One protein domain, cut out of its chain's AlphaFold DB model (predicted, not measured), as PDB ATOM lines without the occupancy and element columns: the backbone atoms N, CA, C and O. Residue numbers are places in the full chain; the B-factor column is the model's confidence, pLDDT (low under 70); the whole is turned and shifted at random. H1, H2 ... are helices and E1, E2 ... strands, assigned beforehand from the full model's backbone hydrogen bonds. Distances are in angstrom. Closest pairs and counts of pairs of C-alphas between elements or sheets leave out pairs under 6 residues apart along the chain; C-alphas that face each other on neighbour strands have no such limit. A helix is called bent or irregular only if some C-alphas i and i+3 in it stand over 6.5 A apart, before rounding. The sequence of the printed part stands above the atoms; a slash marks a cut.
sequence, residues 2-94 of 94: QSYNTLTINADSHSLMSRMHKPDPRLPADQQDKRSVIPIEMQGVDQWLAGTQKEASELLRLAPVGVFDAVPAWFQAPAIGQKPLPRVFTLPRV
ATOM      1  N   GLN A   2      45.234   7.253 -40.247       88.19
ATOM      2  CA  GLN A   2      44.278   7.492 -41.338       88.19
ATOM      3  C   GLN A   2      43.046   8.227 -40.793       88.19
ATOM      4  O   GLN A   2      42.572   7.889 -39.709       88.19
ATOM      5  N   SER A   3      42.556   9.228 -41.525       95.38
ATOM      6  CA  SER A   3      41.347   9.997 -41.213       95.38
ATOM      7  C   SER A   3      40.392   9.991 -42.407       95.38
ATOM      8  O   SER A   3      40.820   9.896 -43.556       95.38
ATOM      9  N   TYR A   4      39.095  10.093 -42.123       95.69
ATOM     10  CA  TYR A   4      38.022  10.054 -43.116       95.69
ATOM     11  C   TYR A   4      37.040  11.201 -42.862       95.69
ATOM     12  O   TYR A   4      36.922  11.675 -41.731       95.69
ATOM     13  N   ASN A   5      36.333  11.636 -43.907       95.44
ATOM     14  CA  ASN A   5      35.272  12.637 -43.820       95.44
ATOM     15  C   ASN A   5      34.074  12.227 -44.688       95.44
ATOM     16  O   ASN A   5      34.240  11.572 -45.716       95.44
ATOM     17  N   THR A   6      32.880  12.657 -44.293       96.75
ATOM     18  CA  THR A   6      31.645  12.424 -45.040       96.75
ATOM     19  C   THR A   6      31.446  13.522 -46.076       96.75
ATOM     20  O   THR A   6      31.483  14.712 -45.751       96.75
ATOM     21  N   LEU A   7      31.196  13.135 -47.327       97.19
ATOM     22  CA  LEU A   7      30.841  14.092 -48.370       97.19
ATOM     23  C   LEU A   7      29.438  14.655 -48.146       97.19
ATOM     24  O   LEU A   7      28.502  13.938 -47.781       97.19
ATOM     25  N   THR A   8      29.300  15.951 -48.407       97.50
ATOM     26  CA  THR A   8      28.028  16.664 -48.310       97.50
ATOM     27  C   THR A   8      27.800  17.544 -49.532       97.50
ATOM     28  O   THR A   8      28.749  18.034 -50.147       97.50
ATOM     29  N   ILE A   9      26.533  17.768 -49.871       97.69
ATOM     30  CA  ILE A   9      26.093  18.632 -50.974       97.69
ATOM     31  C   ILE A   9      25.077  19.662 -50.466       97.69
ATOM     32  O   ILE A   9      24.444  19.443 -49.427       97.69
ATOM     33  N   ASN A  10      24.948  20.795 -51.165       97.38
ATOM     34  CA  ASN A  10      23.931  21.803 -50.857       97.38
ATOM     35  C   ASN A  10      22.526  21.178 -50.897       97.38
ATOM     36  O   ASN A  10      22.221  20.343 -51.749       97.38
ATOM     37  N   ALA A  11      21.688  21.585 -49.952       97.25
ATOM     38  CA  ALA A  11      20.354  21.059 -49.728       97.25
ATOM     39  C   ALA A  11      19.319  22.170 -49.482       97.25
ATOM     40  O   ALA A  11      18.248  21.887 -48.943       97.25
ATOM     41  N   ASP A  12      19.603  23.414 -49.880       96.50
ATOM     42  CA  ASP A  12      18.693  24.552 -49.666       96.50
ATOM     43  C   ASP A  12      17.349  24.336 -50.373       96.50
ATOM     44  O   ASP A  12      16.286  24.616 -49.822       96.50
ATOM     45  N   SER A  13      17.383  23.723 -51.558       95.19
ATOM     46  CA  SER A  13      16.185  23.390 -52.342       95.19
ATOM     47  C   SER A  13      15.537  22.048 -51.966       95.19
ATOM     48  O   SER A  13      14.527  21.662 -52.551       95.19
ATOM     49  N   HIS A  14      16.095  21.297 -51.011       96.06
ATOM     50  CA  HIS A  14      15.574  19.975 -50.666       96.06
ATOM     51  C   HIS A  14      14.367  20.078 -49.724       96.06
ATOM     52  O   HIS A  14      14.491  20.567 -48.605       96.06
ATOM     53  N   SER A  15      13.218  19.512 -50.105       94.94
ATOM     54  CA  SER A  15      11.942  19.661 -49.378       94.94
ATOM     55  C   SER A  15      11.964  19.222 -47.903       94.94
ATOM     56  O   SER A  15      11.213  19.753 -47.085       94.94
ATOM     57  N   LEU A  16      12.807  18.256 -47.524       95.75
ATOM     58  CA  LEU A  16      13.050  17.876 -46.122       95.75
ATOM     59  C   LEU A  16      14.293  18.545 -45.515       95.75
ATOM     60  O   LEU A  16      14.164  19.316 -44.569       95.75
ATOM     61  N   MET A  17      15.484  18.253 -46.047       96.25
ATOM     62  CA  MET A  17      16.770  18.669 -45.475       96.25
ATOM     63  C   MET A  17      16.951  20.184 -45.290       96.25
ATOM     64  O   MET A  17      17.650  20.581 -44.353       96.25
ATOM     65  N   SER A  18      16.273  21.030 -46.078       95.25
ATOM     66  CA  SER A  18      16.299  22.488 -45.883       95.25
ATOM     67  C   SER A  18      15.711  22.931 -44.532       95.25
ATOM     68  O   SER A  18      16.063  23.989 -44.012       95.25
ATOM     69  N   ARG A  19      14.865  22.092 -43.916       93.56
ATOM     70  CA  ARG A  19      14.175  22.353 -42.640       93.56
ATOM     71  C   ARG A  19      14.869  21.750 -41.416       93.56
ATOM     72  O   ARG A  19      14.488  22.064 -40.295       93.56
ATOM     73  N   MET A  20      15.867  20.885 -41.613       93.88
ATOM     74  CA  MET A  20      16.496  20.116 -40.523       93.88
ATOM     75  C   MET A  20      17.630  20.866 -39.810       93.88
ATOM     76  O   MET A  20      18.114  20.422 -38.773       93.88
ATOM     77  N   HIS A  21      18.053  22.006 -40.350       92.75
ATOM     78  CA  HIS A  21      19.141  22.821 -39.819       92.75
ATOM     79  C   HIS A  21      18.603  24.118 -39.224       92.75
ATOM     80  O   HIS A  21      17.614  24.669 -39.709       92.75
ATOM     81  N   LYS A  22      19.309  24.670 -38.232       93.75
ATOM     82  CA  LYS A  22      18.996  25.997 -37.691       93.75
ATOM     83  C   LYS A  22      19.055  27.049 -38.818       93.75
ATOM     84  O   LYS A  22      20.077  27.111 -39.510       93.75
ATOM     85  N   PRO A  23      17.997  27.849 -39.045       94.38
ATOM     86  CA  PRO A  23      18.037  28.949 -40.006       94.38
ATOM     87  C   PRO A  23      19.038  30.036 -39.591       94.38
ATOM     88  O   PRO A  23      19.153  30.343 -38.403       94.38
ATOM     89  N   ASP A  24      19.739  30.624 -40.561       96.00
ATOM     90  CA  ASP A  24      20.499  31.859 -40.371       96.00
ATOM     91  C   ASP A  24      19.582  33.046 -40.710       96.00
ATOM     92  O   ASP A  24      19.199  33.198 -41.874       96.00
ATOM     93  N   PRO A  25      19.209  33.888 -39.726       96.31
ATOM     94  CA  PRO A  25      18.301  35.012 -39.949       96.31
ATOM     95  C   PRO A  25      18.910  36.132 -40.806       96.31
ATOM     96  O   PRO A  25      18.196  37.053 -41.188       96.31
ATOM     97  N   ARG A  26      20.218  36.088 -41.087       97.44
ATOM     98  CA  ARG A  26      20.920  37.092 -41.901       97.44
ATOM     99  C   ARG A  26      20.875  36.783 -43.397       97.44
ATOM    100  O   ARG A  26      21.272  37.634 -44.186       97.44
ATOM    101  N   LEU A  27      20.451  35.576 -43.778       95.69
ATOM    102  CA  LEU A  27      20.499  35.088 -45.154       95.69
ATOM    103  C   LEU A  27      19.084  34.834 -45.702       95.69
ATOM    104  O   LEU A  27      18.196  34.432 -44.944       95.69
ATOM    105  N   PRO A  28      18.864  35.011 -47.016       93.19
ATOM    106  CA  PRO A  28      17.665  34.530 -47.699       93.19
ATOM    107  C   PRO A  28      17.442  33.023 -47.506       93.19
ATOM    108  O   PRO A  28      18.381  32.277 -47.219       93.19
ATOM    109  N   ALA A  29      16.200  32.558 -47.661       87.25
ATOM    110  CA  ALA A  29      15.834  31.154 -47.437       87.25
ATOM    111  C   ALA A  29      16.491  30.179 -48.435       87.25
ATOM    112  O   ALA A  29      16.726  29.022 -48.096       87.25
ATOM    113  N   ASP A  30      16.801  30.649 -49.638       87.19
ATOM    114  CA  ASP A  30      17.442  29.915 -50.731       87.19
ATOM    115  C   ASP A  30      18.981  29.963 -50.686       87.19
ATOM    116  O   ASP A  30      19.635  29.362 -51.532       87.19
ATOM    117  N   GLN A  31      19.563  30.660 -49.705       95.12
ATOM    118  CA  GLN A  31      21.013  30.845 -49.546       95.12
ATOM    119  C   GLN A  31      21.457  30.502 -48.124       95.12
ATOM    120  O   GLN A  31      22.270  31.190 -47.510       95.12
ATOM    121  N   GLN A  32      20.866  29.453 -47.562       96.75
ATOM    122  CA  GLN A  32      21.073  29.052 -46.176       96.75
ATOM    123  C   GLN A  32      22.276  28.116 -45.984       96.75
ATOM    124  O   GLN A  32      22.590  27.785 -44.836       96.75
ATOM    125  N   ASP A  33      22.895  27.672 -47.083       96.00
ATOM    126  CA  ASP A  33      23.952  26.659 -47.148       96.00
ATOM    127  C   ASP A  33      23.626  25.409 -46.319       96.00
ATOM    128  O   ASP A  33      24.457  24.861 -45.590       96.00
ATOM    129  N   LYS A  34      22.374  24.943 -46.396       96.94
ATOM    130  CA  LYS A  34      21.992  23.671 -45.785       96.94
ATOM    131  C   LYS A  34      22.760  22.562 -46.483       96.94
ATOM    132  O   LYS A  34      22.906  22.563 -47.704       96.94
ATOM    133  N   ARG A  35      23.238  21.586 -45.713       97.12
ATOM    134  CA  ARG A  35      24.013  20.459 -46.233       97.12
ATOM    135  C   ARG A  35      23.282  19.155 -45.984       97.12
ATOM    136  O   ARG A  35      22.725  18.935 -44.915       97.12
ATOM    137  N   SER A  36      23.295  18.275 -46.973       97.44
ATOM    138  CA  SER A  36      22.893  16.883 -46.808       97.44
ATOM    139  C   SER A  36      24.105  15.998 -47.014       97.44
ATOM    140  O   SER A  36      24.950  16.293 -47.860       97.44
ATOM    141  N   VAL A  37      24.162  14.888 -46.283       97.25
ATOM    142  CA  VAL A  37      25.031  13.773 -46.667       97.25
ATOM    143  C   VAL A  37      24.557  13.190 -47.999       97.25
ATOM    144  O   VAL A  37      23.391  13.365 -48.373       97.25
ATOM    145  N   ILE A  38      25.464  12.518 -48.703       97.38
ATOM    146  CA  ILE A  38      25.189  11.847 -49.977       97.38
ATOM    147  C   ILE A  38      25.053  10.344 -49.701       97.38
ATOM    148  O   ILE A  38      26.069   9.657 -49.583       97.38
ATOM    149  N   PRO A  39      23.828   9.818 -49.529       96.12
ATOM    150  CA  PRO A  39      23.630   8.382 -49.415       96.12
ATOM    151  C   PRO A  39      23.892   7.711 -50.766       96.12
ATOM    152  O   PRO A  39      23.425   8.173 -51.808       96.12
ATOM    153  N   ILE A  40      24.628   6.602 -50.734       97.12
ATOM    154  CA  ILE A  40      24.857   5.743 -51.893       97.12
ATOM    155  C   ILE A  40      23.911   4.550 -51.775       97.12
ATOM    156  O   ILE A  40      23.962   3.811 -50.794       97.12
ATOM    157  N   GLU A  41      23.032   4.386 -52.764       95.69
ATOM    158  CA  GLU A  41      22.153   3.218 -52.868       95.69
ATOM    159  C   GLU A  41      22.977   1.941 -53.034       95.69
ATOM    160  O   GLU A  41      24.055   1.968 -53.632       95.69
ATOM    161  N   MET A  42      22.453   0.804 -52.574       96.75
ATOM    162  CA  MET A  42      23.191  -0.466 -52.615       96.75
ATOM    163  C   MET A  42      23.662  -0.838 -54.027       96.75
ATOM    164  O   MET A  42      24.755  -1.373 -54.183       96.75
ATOM    165  N   GLN A  43      22.881  -0.508 -55.061       97.31
ATOM    166  CA  GLN A  43      23.254  -0.770 -56.457       97.31
ATOM    167  C   GLN A  43      24.414   0.112 -56.954       97.31
ATOM    168  O   GLN A  43      25.031  -0.216 -57.959       97.31
ATOM    169  N   GLY A  44      24.709   1.225 -56.276       97.62
ATOM    170  CA  GLY A  44      25.794   2.148 -56.619       97.62
ATOM    171  C   GLY A  44      27.097   1.901 -55.857       97.62
ATOM    172  O   GLY A  44      28.073   2.603 -56.102       97.62
ATOM    173  N   VAL A  45      27.141   0.935 -54.931       98.06
ATOM    174  CA  VAL A  45      28.316   0.696 -54.072       98.06
ATOM    175  C   VAL A  45      29.550   0.305 -54.886       98.06
ATOM    176  O   VAL A  45      30.626   0.850 -54.646       98.06
ATOM    177  N   ASP A  46      29.403  -0.571 -55.879       98.38
ATOM    178  CA  ASP A  46      30.530  -0.989 -56.722       98.38
ATOM    179  C   ASP A  46      31.049   0.173 -57.577       98.38
ATOM    180  O   ASP A  46      32.256   0.406 -57.651       98.38
ATOM    181  N   GLN A  47      30.141   0.971 -58.150       98.38
ATOM    182  CA  GLN A  47      30.489   2.190 -58.884       98.38
ATOM    183  C   GLN A  47      31.215   3.207 -57.989       98.38
ATOM    184  O   GLN A  47      32.143   3.872 -58.439       98.38
ATOM    185  N   TRP A  48      30.825   3.310 -56.716       98.06
ATOM    186  CA  TRP A  48      31.452   4.199 -55.741       98.06
ATOM    187  C   TRP A  48      32.857   3.743 -55.321       98.06
ATOM    188  O   TRP A  48      33.770   4.562 -55.243       98.06
ATOM    189  N   LEU A  49      33.033   2.452 -55.024       97.94
ATOM    190  CA  LEU A  49      34.273   1.921 -54.446       97.94
ATOM    191  C   LEU A  49      35.319   1.519 -55.490       97.94
ATOM    192  O   LEU A  49      36.514   1.619 -55.215       97.94
ATOM    193  N   ALA A  50      34.880   1.032 -56.651       98.19
ATOM    194  CA  ALA A  50      35.753   0.471 -57.681       98.19
ATOM    195  C   ALA A  50      35.732   1.257 -59.001       98.19
ATOM    196  O   ALA A  50      36.578   1.012 -59.864       98.19
ATOM    197  N   GLY A  51      34.792   2.190 -59.168       97.94
ATOM    198  CA  GLY A  51      34.715   3.050 -60.345       97.94
ATOM    199  C   GLY A  51      35.790   4.137 -60.383       97.94
ATOM    200  O   GLY A  51      36.543   4.388 -59.439       97.94
ATOM    201  N   THR A  52      35.848   4.829 -61.511       98.50
ATOM    202  CA  THR A  52      36.630   6.051 -61.688       98.50
ATOM    203  C   THR A  52      36.024   7.206 -60.890       98.50
ATOM    204  O   THR A  52      34.833   7.228 -60.586       98.50
ATOM    205  N   GLN A  53      36.815   8.249 -60.620       98.00
ATOM    206  CA  GLN A  53      36.294   9.473 -59.990       98.00
ATOM    207  C   GLN A  53      35.115  10.083 -60.761       98.00
ATOM    208  O   GLN A  53      34.203  10.630 -60.146       98.00
ATOM    209  N   LYS A  54      35.119   9.980 -62.098       98.38
ATOM    210  CA  LYS A  54      34.013  10.457 -62.931       98.38
ATOM    211  C   LYS A  54      32.740   9.665 -62.633       98.38
ATOM    212  O   LYS A  54      31.727  10.274 -62.316       98.38
ATOM    213  N   GLU A  55      32.810   8.339 -62.662       98.19
ATOM    214  CA  GLU A  55      31.665   7.471 -62.366       98.19
ATOM    215  C   GLU A  55      31.168   7.662 -60.927       98.19
ATOM    216  O   GLU A  55      29.967   7.770 -60.705       98.19
ATOM    217  N   ALA A  56      32.062   7.793 -59.945       98.00
ATOM    218  CA  ALA A  56      31.672   8.090 -58.567       98.00
ATOM    219  C   ALA A  56      30.982   9.464 -58.441       98.00
ATOM    220  O   ALA A  56      30.024   9.608 -57.680       98.00
ATOM    221  N   SER A  57      31.423  10.471 -59.208       97.31
ATOM    222  CA  SER A  57      30.824  11.813 -59.188       97.31
ATOM    223  C   SER A  57      29.369  11.839 -59.673       97.31
ATOM    224  O   SER A  57      28.585  12.668 -59.215       97.31
ATOM    225  N   GLU A  58      28.977  10.895 -60.534       97.62
ATOM    226  CA  GLU A  58      27.601  10.753 -61.031       97.62
ATOM    227  C   GLU A  58      26.623  10.323 -59.922       97.62
ATOM    228  O   GLU A  58      25.416  10.558 -60.021       97.62
ATOM    229  N   LEU A  59      27.138   9.749 -58.829       97.81
ATOM    230  CA  LEU A  59      26.356   9.364 -57.654       97.81
ATOM    231  C   LEU A  59      26.131  10.528 -56.671       97.81
ATOM    232  O   LEU A  59      25.354  10.382 -55.726       97.81
ATOM    233  N   LEU A  60      26.778  11.686 -56.868       97.31
ATOM    234  CA  LEU A  60      26.715  12.834 -55.955       97.31
ATOM    235  C   LEU A  60      25.411  13.621 -56.120       97.31
ATOM    236  O   LEU A  60      25.361  14.688 -56.731       97.31
ATOM    237  N   ARG A  61      24.335  13.088 -55.545       96.88
ATOM    238  CA  ARG A  61      22.990  13.662 -55.626       96.88
ATOM    239  C   ARG A  61      22.281  13.651 -54.280       96.88
ATOM    240  O   ARG A  61      22.568  12.836 -53.407       96.88
ATOM    241  N   LEU A  62      21.318  14.554 -54.130       97.38
ATOM    242  CA  LEU A  62      20.396  14.527 -53.001       97.38
ATOM    243  C   LEU A  62      19.486  13.296 -53.101       97.38
ATOM    244  O   LEU A  62      18.932  13.017 -54.167       97.38
ATOM    245  N   ALA A  63      19.297  12.591 -51.986       96.19
ATOM    246  CA  ALA A  63      18.289  11.541 -51.904       96.19
ATOM    247  C   ALA A  63      16.879  12.126 -52.093       96.19
ATOM    248  O   ALA A  63      16.597  13.197 -51.562       96.19
ATOM    249  N   PRO A  64      15.962  11.442 -52.799       95.56
ATOM    250  CA  PRO A  64      14.572  11.876 -52.885       95.56
ATOM    251  C   PRO A  64      13.905  11.886 -51.507       95.56
ATOM    252  O   PRO A  64      14.066  10.948 -50.737       95.56
ATOM    253  N   VAL A  65      13.063  12.879 -51.208       95.75
ATOM    254  CA  VAL A  65      12.390  12.969 -49.895       95.75
ATOM    255  C   VAL A  65      11.602  11.707 -49.507       95.75
ATOM    256  O   VAL A  65      11.519  11.379 -48.329       95.75
ATOM    257  N   GLY A  66      11.059  10.979 -50.489       95.81
ATOM    258  CA  GLY A  66      10.253   9.777 -50.263       95.81
ATOM    259  C   GLY A  66      11.018   8.574 -49.703       95.81
ATOM    260  O   GLY A  66      10.375   7.619 -49.285       95.81
ATOM    261  N   VAL A  67      12.357   8.606 -49.678       94.25
ATOM    262  CA  VAL A  67      13.168   7.521 -49.092       94.25
ATOM    263  C   VAL A  67      13.423   7.715 -47.594       94.25
ATOM    264  O   VAL A  67      13.932   6.815 -46.933       94.25
ATOM    265  N   PHE A  68      13.075   8.882 -47.044       93.81
ATOM    266  CA  PHE A  68      13.248   9.184 -45.626       93.81
ATOM    267  C   PHE A  68      11.980   8.854 -44.835       93.81
ATOM    268  O   PHE A  68      10.903   9.364 -45.143       93.81
ATOM    269  N   ASP A  69      12.125   8.114 -43.735       93.06
ATOM    270  CA  ASP A  69      11.116   8.053 -42.669       93.06
ATOM    271  C   ASP A  69      11.460   9.079 -41.579       93.06
ATOM    272  O   ASP A  69      12.042   8.773 -40.538       93.06
ATOM    273  N   ALA A  70      11.195  10.354 -41.872       91.62
ATOM    274  CA  ALA A  70      11.520  11.450 -40.967       91.62
ATOM    275  C   ALA A  70      10.464  11.596 -39.862       91.62
ATOM    276  O   ALA A  70       9.285  11.835 -40.132       91.62
ATOM    277  N   VAL A  71      10.913  11.539 -38.607       90.25
ATOM    278  CA  VAL A  71      10.079  11.733 -37.414       90.25
ATOM    279  C   VAL A  71      10.659  12.827 -36.510       90.25
ATOM    280  O   VAL A  71      11.868  13.071 -36.540       90.25
ATOM    281  N   PRO A  72       9.832  13.514 -35.699       89.62
ATOM    282  CA  PRO A  72      10.342  14.434 -34.687       89.62
ATOM    283  C   PRO A  72      11.303  13.728 -33.725       89.62
ATOM    284  O   PRO A  72      11.072  12.582 -33.360       89.62
ATOM    285  N   ALA A  73      12.328  14.429 -33.239       84.56
ATOM    286  CA  ALA A  73      13.334  13.841 -32.343       84.56
ATOM    287  C   ALA A  73      12.759  13.300 -31.015       84.56
ATOM    288  O   ALA A  73      13.375  12.456 -30.373       84.56
ATOM    289  N   TRP A  74      11.584  13.782 -30.600       83.56
ATOM    290  CA  TRP A  74      10.865  13.295 -29.418       83.56
ATOM    291  C   TRP A  74       9.974  12.078 -29.705       83.56
ATOM    292  O   TRP A  74       9.450  11.475 -28.769       83.56
ATOM    293  N   PHE A  75       9.763  11.718 -30.974       84.38
ATOM    294  CA  PHE A  75       8.954  10.563 -31.336       84.38
ATOM    295  C   PHE A  75       9.731   9.278 -31.048       84.38
ATOM    296  O   PHE A  75      10.777   9.016 -31.640       84.38
ATOM    297  N   GLN A  76       9.194   8.455 -30.152       77.62
ATOM    298  CA  GLN A  76       9.692   7.109 -29.903       77.62
ATOM    299  C   GLN A  76       8.844   6.127 -30.702       77.62
ATOM    300  O   GLN A  76       7.638   6.002 -30.473       77.62
ATOM    301  N   ALA A  77       9.471   5.440 -31.657       66.44
ATOM    302  CA  ALA A  77       8.804   4.361 -32.361       66.44
ATOM    303  C   ALA A  77       8.422   3.253 -31.359       66.44
ATOM    304  O   ALA A  77       9.204   2.952 -30.452       66.44
ATOM    305  N   PRO A  78       7.235   2.640 -31.502       67.81
ATOM    306  CA  PRO A  78       6.873   1.497 -30.684       67.81
ATOM    307  C   PRO A  78       7.884   0.363 -30.880       67.81
ATOM    308  O   PRO A  78       8.392   0.151 -31.982       67.81
ATOM    309  N   ALA A  79       8.161  -0.381 -29.808       69.62
ATOM    310  CA  ALA A  79       8.992  -1.576 -29.890       69.62
ATOM    311  C   ALA A  79       8.400  -2.572 -30.905       69.62
ATOM    312  O   ALA A  79       7.177  -2.669 -31.056       69.62
ATOM    313  N   ILE A  80       9.273  -3.320 -31.587       68.00
ATOM    314  CA  ILE A  80       8.876  -4.332 -32.576       68.00
ATOM    315  C   ILE A  80       7.816  -5.257 -31.951       68.00
ATOM    316  O   ILE A  80       8.051  -5.857 -30.904       68.00
ATOM    317  N   GLY A  81       6.642  -5.343 -32.585       64.00
ATOM    318  CA  GLY A  81       5.504  -6.154 -32.126       64.00
ATOM    319  C   GLY A  81       4.368  -5.380 -31.444       64.00
ATOM    320  O   GLY A  81       3.326  -5.970 -31.165       64.00
ATOM    321  N   GLN A  82       4.512  -4.072 -31.208       59.88
ATOM    322  CA  GLN A  82       3.423  -3.239 -30.686       59.88
ATOM    323  C   GLN A  82       2.654  -2.534 -31.810       59.88
ATOM    324  O   GLN A  82       3.231  -2.026 -32.772       59.88
ATOM    325  N   LYS A  83       1.321  -2.500 -31.679       53.75
ATOM    326  CA  LYS A  83       0.431  -1.803 -32.615       53.75
ATOM    327  C   LYS A  83       0.788  -0.307 -32.620       53.75
ATOM    328  O   LYS A  83       0.862   0.276 -31.537       53.75
ATOM    329  N   PRO A  84       0.995   0.331 -33.787       57.25
ATOM    330  CA  PRO A  84       1.317   1.749 -33.827       57.25
ATOM    331  C   PRO A  84       0.168   2.563 -33.226       57.25
ATOM    332  O   PRO A  84      -0.997   2.357 -33.574       57.25
ATOM    333  N   LEU A  85       0.499   3.478 -32.312       59.06
ATOM    334  CA  LEU A  85      -0.462   4.461 -31.818       59.06
ATOM    335  C   LEU A  85      -0.923   5.340 -32.995       59.06
ATOM    336  O   LEU A  85      -0.111   5.652 -33.876       59.06
ATOM    337  N   PRO A  86      -2.203   5.753 -33.043       56.44
ATOM    338  CA  PRO A  86      -2.665   6.691 -34.058       56.44
ATOM    339  C   PRO A  86      -1.815   7.966 -33.988       56.44
ATOM    340  O   PRO A  86      -1.573   8.488 -32.899       56.44
ATOM    341  N   ARG A  87      -1.345   8.456 -35.146       62.16
ATOM    342  CA  ARG A  87      -0.556   9.695 -35.268       62.16
ATOM    343  C   ARG A  87      -1.428  10.911 -34.918       62.16
ATOM    344  O   ARG A  87      -1.865  11.645 -35.797       62.16
ATOM    345  N   VAL A  88      -1.703  11.115 -33.632       62.12
ATOM    346  CA  VAL A  88      -2.301  12.342 -33.107       62.12
ATOM    347  C   VAL A  88      -1.149  13.242 -32.682       62.12
ATOM    348  O   VAL A  88      -0.568  13.082 -31.609       62.12
ATOM    349  N   PHE A  89      -0.772  14.165 -33.563       59.31
ATOM    350  CA  PHE A  89       0.240  15.174 -33.271       59.31
ATOM    351  C   PHE A  89      -0.358  16.227 -32.334       59.31
ATOM    352  O   PHE A  89      -0.825  17.274 -32.771       59.31
ATOM    353  N   THR A  90      -0.371  15.940 -31.036       57.44
ATOM    354  CA  THR A  90      -0.665  16.965 -30.031       57.44
ATOM    355  C   THR A  90       0.643  17.688 -29.746       57.44
ATOM    356  O   THR A  90       1.583  17.084 -29.234       57.44
ATOM    357  N   LEU A  91       0.744  18.959 -30.141       52.38
ATOM    358  CA  LEU A  91       1.904  19.784 -29.807       52.38
ATOM    359  C   LEU A  91       2.010  19.891 -28.275       52.38
ATOM    360  O   LEU A  91       0.990  20.163 -27.632       52.38
ATOM    361  N   PRO A  92       3.197  19.704 -27.670       48.97
ATOM    362  CA  PRO A  92       3.375  20.045 -26.269       48.97
ATOM    363  C   PRO A  92       3.121  21.546 -26.117       48.97
ATOM    364  O   PRO A  92       3.644  22.366 -26.875       48.97
ATOM    365  N   ARG A  93       2.254  21.891 -25.166       56.72
ATOM    366  CA  ARG A  93       1.965  23.274 -24.803       56.72
ATOM    367  C   ARG A  93       3.252  23.865 -24.215       56.72
ATOM    368  O   ARG A  93       3.753  23.329 -23.228       56.72
ATOM    369  N   VAL A  94       3.795  24.888 -24.877       62.56
ATOM    370  CA  VAL A  94       4.806  25.795 -24.302       62.56
ATOM    371  C   VAL A  94       4.231  26.552 -23.116       62.56
ATOM    372  O   VAL A  94       3.007  26.832 -23.140       62.56
TER     373      VAL A  94
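This is residues 2 to 94 of the 94 residues of an uncharacterized protein of Comamonas testosteroni (UniProt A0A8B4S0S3). Little regular structure: a small hairpin of two strands, E1 and E2, joined by a wide loop, with helices H1 and H2 meeting at a corner and a long tail whose residues 71 to 76, 78 to 84 and 86 to 94 stick out. The printed part has 93 residues, with E1, E2, H1, H2 in that order; the sheet, E1 - E2, is antiparallel. The class is mixed, with 20 residues in named elements. The whole is loose, radius of gyration of the C-alphas 17.9 A, spanning 52 by 45 by 29 A.

E1, residues 8 to 10, and E2, residues 35 to 37, form an antiparallel hairpin at 142 degrees; N 9 and O 36 are within hydrogen-bond range at 3.0 A. H1, residues 42 to 50, and H2, residues 53 to 57, touch only at the corner, closest at the C-alphas of Trp 48 and Ala 56, 4.8 A. H2 is apart from both strands. The O i to N i+4 pair is within range in H2, and 3 of 5 in H1.

E1 begins at C-alpha 8 (28.028, 16.664, -48.310). H1, 13.6 A long, is irregular: C-alphas 43 and 46 are 7.3 A apart. H2 ends at C-alpha 57 (30.824, 11.813, -59.188).

The printed part has no cut. E1 to E2 is a long link. Residues 77 to 94 have pLDDT under 70.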